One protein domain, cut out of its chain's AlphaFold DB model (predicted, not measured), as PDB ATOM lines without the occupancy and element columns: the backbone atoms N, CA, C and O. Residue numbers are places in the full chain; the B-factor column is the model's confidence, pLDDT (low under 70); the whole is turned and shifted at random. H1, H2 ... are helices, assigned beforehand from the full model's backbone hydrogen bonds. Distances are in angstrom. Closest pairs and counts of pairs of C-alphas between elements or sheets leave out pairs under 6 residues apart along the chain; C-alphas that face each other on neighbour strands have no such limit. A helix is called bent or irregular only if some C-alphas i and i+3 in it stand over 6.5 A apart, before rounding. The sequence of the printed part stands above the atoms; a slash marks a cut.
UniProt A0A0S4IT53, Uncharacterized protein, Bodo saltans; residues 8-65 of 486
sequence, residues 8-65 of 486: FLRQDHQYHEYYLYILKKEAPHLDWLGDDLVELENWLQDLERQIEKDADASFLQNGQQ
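AT A GLANCE: This is residues 8 to 65 of the 486 residues of an uncharacterized protein of Bodo saltans (UniProt A0A0S4IT53). One long helix, H3, makes the length of this domain, running out as an arm from a small head that holds H1, the short H2 and the stretch of residues 8 to 15. Residues 44 to 65 of H3 stick out free of that head. The printed part has 58 residues with three named helices, H1, H2 and H3 along the chain, and no named strand; the class is all helix. It is only just extended, close to loose, with a radius of gyration of the C-alphas of 15.8 A and spans of 47 by 24 by 17 A.

HOW THE PARTS SIT: Begin with H3, residues 37 to 65, and look back to H2, residues 28 to 33: they are close but not clearly touching, and their closest C-alphas, those of Leu 33 and Leu 40, are 6.2 A apart. Their lines stand at a steep tilt of 67 degrees, opposite ways. H2 and H1, residues 16 to 26, only just touch, and only at the corner by their link, with 3 pairs of C-alphas within 8 A; the closest, those of Lys 24 and Asp 31, are 6.5 A apart. These two run opposite ways at a steep tilt of 48 degrees. H1 and H3 are apart. In H1 every O i to N i+4 pair is within hydrogen-bond range; in H3 it is 24 of 25, and in H2 0 of 2, with 2 of 3 O i to N i+3 pairs within range.

IN THESE COORDINATES: Find C-alpha 37 at (194.664, 226.829, 306.054); from there H3 runs 42.4 A to C-alpha 65 at (213.407, 195.257, 284.835). H1 begins at C-alpha 16, at (203.652, 231.785, 310.097), and is 15.6 A long. H2, 9.9 A from C-alpha 28 to C-alpha 33, is irregular: C-alphas 29 and 32 are 7.2 A apart.

THE WHOLE: The two C-alphas farthest apart, those of Gln 14 and Gln 65, are 48.6 A from each other. The printed part has no cut, and both links, H1 to H2 and H2 to H3, are tight. The mean pLDDT of the printed part is 76.4; look for values under 70 at residues 30 to 35, 37 and 61 to 65.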
ATOM      1  N   PHE A   8     205.344 224.708 310.694       77.56
ATOM      2  CA  PHE A   8     205.521 226.115 310.335       77.56
ATOM      3  C   PHE A   8     204.263 226.787 309.753       77.56
ATOM      4  O   PHE A   8     204.211 228.015 309.706       77.56
ATOM      5  N   LEU A   9     203.262 226.006 309.324       76.44
ATOM      6  CA  LEU A   9     201.971 226.495 308.826       76.44
ATOM      7  C   LEU A   9     200.951 226.728 309.947       76.44
ATOM      8  O   LEU A   9     199.918 227.340 309.699       76.44
ATOM      9  N   ARG A  10     201.233 226.308 311.185       81.50
ATOM     10  CA  ARG A  10     200.361 226.605 312.331       81.50
ATOM     11  C   ARG A  10     200.433 228.088 312.688       81.50
ATOM     12  O   ARG A  10     201.519 228.663 312.686       81.50
ATOM     13  N   GLN A  11     199.292 228.673 313.056       80.06
ATOM     14  CA  GLN A  11     199.197 230.079 313.484       80.06
ATOM     15  C   GLN A  11     200.104 230.392 314.685       80.06
ATOM     16  O   GLN A  11     200.646 231.489 314.780       80.06
ATOM     17  N   ASP A  12     200.343 229.404 315.552       83.75
ATOM     18  CA  ASP A  12     201.201 229.545 316.734       83.75
ATOM     19  C   ASP A  12     202.703 229.640 316.399       83.75
ATOM     20  O   ASP A  12     203.533 229.901 317.274       83.75
ATOM     21  N   HIS A  13     203.097 229.403 315.144       85.81
ATOM     22  CA  HIS A  13     204.495 229.441 314.740       85.81
ATOM     23  C   HIS A  13     204.958 230.890 314.511       85.81
ATOM     24  O   HIS A  13     204.384 231.619 313.708       85.81
ATOM     25  N   GLN A  14     206.072 231.293 315.140       79.31
ATOM     26  CA  GLN A  14     206.622 232.666 315.089       79.31
ATOM     27  C   GLN A  14     206.820 233.223 313.662       79.31
ATOM     28  O   GLN A  14     206.852 234.434 313.458       79.31
ATOM     29  N   TYR A  15     206.970 232.342 312.675       80.88
ATOM     30  CA  TYR A  15     207.226 232.697 311.278       80.88
ATOM     31  C   TYR A  15     206.040 232.422 310.339       80.88
ATOM     32  O   TYR A  15     206.220 232.477 309.125       80.88
ATOM     33  N   HIS A  16     204.852 232.124 310.871       81.69
ATOM     34  CA  HIS A  16     203.652 231.785 310.097       81.69
ATOM     35  C   HIS A  16     203.359 232.806 308.979       81.69
ATOM     36  O   HIS A  16     203.338 232.458 307.798       81.69
ATOM     37  N   GLU A  17     203.274 234.089 309.339       78.25
ATOM     38  CA  GLU A  17     203.030 235.207 308.411       78.25
ATOM     39  C   GLU A  17     204.099 235.325 307.312       78.25
ATOM     40  O   GLU A  17     203.810 235.616 306.150       78.25
ATOM     41  N   TYR A  18     205.362 235.059 307.660       78.75
ATOM     42  CA  TYR A  18     206.470 235.124 306.710       78.75
ATOM     43  C   TYR A  18     206.402 233.992 305.675       78.75
ATOM     44  O   TYR A  18     206.649 234.219 304.489       78.75
ATOM     45  N   TYR A  19     206.029 232.782 306.095       79.75
ATOM     46  CA  TYR A  19     205.855 231.655 305.178       79.75
ATOM     47  C   TYR A  19     204.638 231.832 304.270       79.75
ATOM     48  O   TYR A  19     204.744 231.558 303.075       79.75
ATOM     49  N   LEU A  20     203.530 232.377 304.785       80.12
ATOM     50  CA  LEU A  20     202.374 232.740 303.961       80.12
ATOM     51  C   LEU A  20     202.725 233.795 302.911       80.12
ATOM     52  O   LEU A  20     202.313 233.680 301.758       80.12
ATOM     53  N   TYR A  21     203.535 234.790 303.270       81.00
ATOM     54  CA  TYR A  21     204.017 235.785 302.315       81.00
ATOM     55  C   TYR A  21     204.850 235.160 301.182       81.00
ATOM     56  O   TYR A  21     204.669 235.509 300.013       81.00
ATOM     57  N   ILE A  22     205.743 234.216 301.500       82.38
ATOM     58  CA  ILE A  22     206.531 233.498 300.485       82.38
ATOM     59  C   ILE A  22     205.621 232.654 299.587       82.38
ATOM     60  O   ILE A  22     205.777 232.704 298.369       82.38
ATOM     61  N   LEU A  23     204.659 231.931 300.168       80.38
ATOM     62  CA  LEU A  23     203.721 231.091 299.421       80.38
ATOM     63  C   LEU A  23     202.870 231.914 298.448       80.38
ATOM     64  O   LEU A  23     202.794 231.562 297.274       80.38
ATOM     65  N   LYS A  24     202.335 233.060 298.885       78.19
ATOM     66  CA  LYS A  24     201.602 234.001 298.015       78.19
ATOM     67  C   LYS A  24     202.468 234.531 296.871       78.19
ATOM     68  O   LYS A  24     201.993 234.746 295.760       78.19
ATOM     69  N   LYS A  25     203.763 234.733 297.125       79.31
ATOM     70  CA  LYS A  25     204.703 235.243 296.122       79.31
ATOM     71  C   LYS A  25     205.121 234.187 295.097       79.31
ATOM     72  O   LYS A  25     205.243 234.516 293.920       79.31
ATOM     73  N   GLU A  26     205.396 232.956 295.527       79.19
ATOM     74  CA  GLU A  26     205.834 231.877 294.627       79.19
ATOM     75  C   GLU A  26     204.668 231.215 293.888       79.19
ATOM     76  O   GLU A  26     204.823 230.813 292.735       79.19
ATOM     77  N   ALA A  27     203.494 231.150 294.511       78.94
ATOM     78  CA  ALA A  27     202.314 230.523 293.945       78.94
ATOM     79  C   ALA A  27     201.087 231.450 294.054       78.94
ATOM     80  O   ALA A  27     200.153 231.160 294.790       78.94
ATOM     81  N   PRO A  28     201.031 232.547 293.273       72.50
ATOM     82  CA  PRO A  28     199.923 233.514 293.327       72.50
ATOM     83  C   PRO A  28     198.572 232.917 292.902       72.50
ATOM     84  O   PRO A  28     197.511 233.445 293.198       72.50
ATOM     85  N   HIS A  29     198.587 231.777 292.210       70.88
ATOM     86  CA  HIS A  29     197.376 231.026 291.884       70.88
ATOM     87  C   HIS A  29     196.824 230.230 293.075       70.88
ATOM     88  O   HIS A  29     195.772 229.626 292.921       70.88
ATOM     89  N   LEU A  30     197.510 230.206 294.224       65.62
ATOM     90  CA  LEU A  30     197.004 229.701 295.501       65.62
ATOM     91  C   LEU A  30     196.331 230.798 296.343       65.62
ATOM     92  O   LEU A  30     195.972 230.540 297.485       65.62
ATOM     93  N   ASP A  31     196.091 231.996 295.797       61.06
ATOM     94  CA  ASP A  31     195.362 233.057 296.512       61.06
ATOM     95  C   ASP A  31     193.935 232.635 296.930       61.06
ATOM     96  O   ASP A  31     193.401 233.176 297.894       61.06
ATOM     97  N   TRP A  32     193.337 231.630 296.274       60.41
ATOM     98  CA  TRP A  32     192.054 231.035 296.686       60.41
ATOM     99  C   TRP A  32     192.174 230.059 297.870       60.41
ATOM    100  O   TRP A  32     191.175 229.803 298.528       60.41
ATOM    101  N   LEU A  33     193.381 229.567 298.177       57.19
ATOM    102  CA  LEU A  33     193.682 228.773 299.380       57.19
ATOM    103  C   LEU A  33     193.964 229.658 300.610       57.19
ATOM    104  O   LEU A  33     194.311 229.156 301.676       57.19
ATOM    105  N   GLY A  34     193.852 230.982 300.455       52.22
ATOM    106  CA  GLY A  34     194.211 231.972 301.467       52.22
ATOM    107  C   GLY A  34     193.295 232.033 302.690       52.22
ATOM    108  O   GLY A  34     193.727 232.587 303.700       52.22
ATOM    109  N   ASP A  35     192.094 231.452 302.625       60.66
ATOM    110  CA  ASP A  35     191.111 231.551 303.711       60.66
ATOM    111  C   ASP A  35     190.948 230.251 304.516       60.66
ATOM    112  O   ASP A  35     190.547 230.315 305.678       60.66
ATOM    113  N   ASP A  36     191.319 229.089 303.965       71.00
ATOM    114  CA  ASP A  36     191.219 227.805 304.666       71.00
ATOM    115  C   ASP A  36     192.579 227.092 304.732       71.00
ATOM    116  O   ASP A  36     192.941 226.248 303.910       71.00
ATOM    117  N   LEU A  37     193.367 227.451 305.752       69.00
ATOM    118  CA  LEU A  37     194.664 226.829 306.054       69.00
ATOM    119  C   LEU A  37     194.561 225.304 306.212       69.00
ATOM    120  O   LEU A  37     195.537 224.598 305.955       69.00
ATOM    121  N   VAL A  38     193.388 224.800 306.607       75.94
ATOM    122  CA  VAL A  38     193.122 223.366 306.736       75.94
ATOM    123  C   VAL A  38     193.058 222.709 305.357       75.94
ATOM    124  O   VAL A  38     193.560 221.602 305.182       75.94
ATOM    125  N   GLU A  39     192.508 223.392 304.351       75.12
ATOM    126  CA  GLU A  39     192.477 222.906 302.969       75.12
ATOM    127  C   GLU A  39     193.883 222.874 302.353       75.12
ATOM    128  O   GLU A  39     194.238 221.897 301.693       75.12
ATOM    129  N   LEU A  40     194.730 223.873 302.642       77.44
ATOM    130  CA  LEU A  40     196.143 223.863 302.238       77.44
ATOM    131  C   LEU A  40     196.924 222.722 302.900       77.44
ATOM    132  O   LEU A  40     197.700 222.041 302.230       77.44
ATOM    133  N   GLU A  41     196.735 222.511 304.204       80.75
ATOM    134  CA  GLU A  41     197.378 221.410 304.925       80.75
ATOM    135  C   GLU A  41     196.935 220.054 304.360       80.75
ATOM    136  O   GLU A  41     197.783 219.215 304.054       80.75
ATOM    137  N   ASN A  42     195.635 219.867 304.124       81.25
ATOM    138  CA  ASN A  42     195.096 218.654 303.508       81.25
ATOM    139  C   ASN A  42     195.638 218.440 302.089       81.25
ATOM    140  O   ASN A  42     196.038 217.330 301.750       81.25
ATOM    141  N   TRP A  43     195.712 219.495 301.272       83.31
ATOM    142  CA  TRP A  43     196.258 219.411 299.918       83.31
ATOM    143  C   TRP A  43     197.740 219.020 299.919       83.31
ATOM    144  O   TRP A  43     198.155 218.167 299.135       83.31
ATOM    145  N   LEU A  44     198.542 219.595 300.820       82.19
ATOM    146  CA  LEU A  44     199.956 219.242 300.969       82.19
ATOM    147  C   LEU A  44     200.141 217.798 301.451       82.19
ATOM    148  O   LEU A  44     201.022 217.103 300.945       82.19
ATOM    149  N   GLN A  45     199.300 217.332 302.379       86.31
ATOM    150  CA  GLN A  45     199.306 215.938 302.835       86.31
ATOM    151  C   GLN A  45     198.886 214.964 301.724       86.31
ATOM    152  O   GLN A  45     199.487 213.898 301.578       86.31
ATOM    153  N   ASP A  46     197.891 215.321 300.908       85.50
ATOM    154  CA  ASP A  46     197.483 214.521 299.751       85.50
ATOM    155  C   ASP A  46     198.585 214.470 298.686       85.50
ATOM    156  O   ASP A  46     198.834 213.414 298.100       85.50
ATOM    157  N   LEU A  47     199.303 215.576 298.474       82.38
ATOM    158  CA  LEU A  47     200.438 215.636 297.557       82.38
ATOM    159  C   LEU A  47     201.613 214.786 298.067       82.38
ATOM    160  O   LEU A  47     202.207 214.042 297.288       82.38
ATOM    161  N   GLU A  48     201.912 214.820 299.368       83.94
ATOM    162  CA  GLU A  48     202.911 213.941 299.994       83.94
ATOM    163  C   GLU A  48     202.541 212.460 299.817       83.94
ATOM    164  O   GLU A  48     203.367 211.668 299.359       83.94
ATOM    165  N   ARG A  49     201.275 212.098 300.070       90.75
ATOM    166  CA  ARG A  49     200.766 210.732 299.867       90.75
ATOM    167  C   ARG A  49     200.847 210.298 298.402       90.75
ATOM    168  O   ARG A  49     201.144 209.137 298.117       90.75
ATOM    169  N   GLN A  50     200.589 211.210 297.468       86.12
ATOM    170  CA  GLN A  50     200.700 210.938 296.038       86.12
ATOM    171  C   GLN A  50     202.162 210.710 295.623       86.12
ATOM    172  O   GLN A  50     202.436 209.756 294.901       86.12
ATOM    173  N   ILE A  51     203.106 211.511 296.132       81.75
ATOM    174  CA  ILE A  51     204.544 211.315 295.893       81.75
ATOM    175  C   ILE A  51     205.018 209.971 296.452       81.75
ATOM    176  O   ILE A  51     205.786 209.280 295.786       81.75
ATOM    177  N   GLU A  52     204.578 209.583 297.649       87.69
ATOM    178  CA  GLU A  52     204.937 208.294 298.252       87.69
ATOM    179  C   GLU A  52     204.410 207.123 297.408       87.69
ATOM    180  O   GLU A  52     205.158 206.208 297.062       87.69
ATOM    181  N   LYS A  53     203.157 207.217 296.951       91.50
ATOM    182  CA  LYS A  53     202.556 206.232 296.046       91.50
ATOM    183  C   LYS A  53     203.288 206.138 294.703       91.50
ATOM    184  O   LYS A  53     203.483 205.035 294.188       91.50
ATOM    185  N   ASP A  54     203.701 207.268 294.135       80.19
ATOM    186  CA  ASP A  54     204.436 207.311 292.868       80.19
ATOM    187  C   ASP A  54     205.882 206.807 293.033       80.19
ATOM    188  O   ASP A  54     206.420 206.153 292.133       80.19
ATOM    189  N   ALA A  55     206.502 207.035 294.195       81.94
ATOM    190  CA  ALA A  55     207.807 206.482 294.546       81.94
ATOM    191  C   ALA A  55     207.755 204.950 294.669       81.94
ATOM    192  O   ALA A  55     208.597 204.262 294.084       81.94
ATOM    193  N   ASP A  56     206.730 204.409 295.331       84.06
ATOM    194  CA  ASP A  56     206.515 202.963 295.453       84.06
ATOM    195  C   ASP A  56     206.207 202.310 294.096       84.06
ATOM    196  O   ASP A  56     206.746 201.249 293.761       84.06
ATOM    197  N   ALA A  57     205.391 202.965 293.264       81.25
ATOM    198  CA  ALA A  57     205.109 202.507 291.904       81.25
ATOM    199  C   ALA A  57     206.376 202.488 291.030       81.25
ATOM    200  O   ALA A  57     206.616 201.525 290.293       81.25
ATOM    201  N   SER A  58     207.225 203.512 291.154       76.00
ATOM    202  CA  SER A  58     208.505 203.603 290.441       76.00
ATOM    203  C   SER A  58     209.501 202.536 290.907       76.00
ATOM    204  O   SER A  58     210.246 201.975 290.096       76.00
ATOM    205  N   PHE A  59     209.501 202.204 292.201       75.75
ATOM    206  CA  PHE A  59     210.333 201.142 292.764       75.75
ATOM    207  C   PHE A  59     209.926 199.757 292.234       75.75
ATOM    208  O   PHE A  59     210.779 198.983 291.792       75.75
ATOM    209  N   LEU A  60     208.622 199.467 292.179       70.94
ATOM    210  CA  LEU A  60     208.093 198.219 291.615       70.94
ATOM    211  C   LEU A  60     208.395 198.080 290.115       70.94
ATOM    212  O   LEU A  60     208.756 196.996 289.653       70.94
ATOM    213  N   GLN A  61     208.306 199.175 289.356       67.38
ATOM    214  CA  GLN A  61     208.583 199.169 287.919       67.38
ATOM    215  C   GLN A  61     210.073 198.936 287.605       67.38
ATOM    216  O   GLN A  61     210.403 198.179 286.690       67.38
ATOM    217  N   ASN A  62     210.984 199.515 288.395       63.31
ATOM    218  CA  ASN A  62     212.425 199.287 288.243       63.31
ATOM    219  C   ASN A  62     212.870 197.900 288.742       63.31
ATOM    220  O   ASN A  62     213.763 197.290 288.146       63.31
ATOM    221  N   GLY A  63     212.214 197.356 289.772       59.75
ATOM    222  CA  GLY A  63     212.471 196.002 290.271       59.75
ATOM    223  C   GLY A  63     212.165 194.902 289.247       59.75
ATOM    224  O   GLY A  63     212.925 193.938 289.131       59.75
ATOM    225  N   GLN A  64     211.111 195.061 288.437       60.38
ATOM    226  CA  GLN A  64     210.778 194.085 287.391       60.38
ATOM    227  C   GLN A  64     211.778 194.081 286.225       60.38
ATOM    228  O   GLN A  64     212.088 193.013 285.695       60.38
ATOM    229  N   GLN A  65     212.361 195.231 285.863       56.00
ATOM    230  CA  GLN A  65     213.407 195.257 284.835       56.00
ATOM    231  C   GLN A  65     214.679 194.534 285.289       56.00
ATOM    232  O   GLN A  65     215.337 193.901 284.468       56.00
TER     233      GLN A  65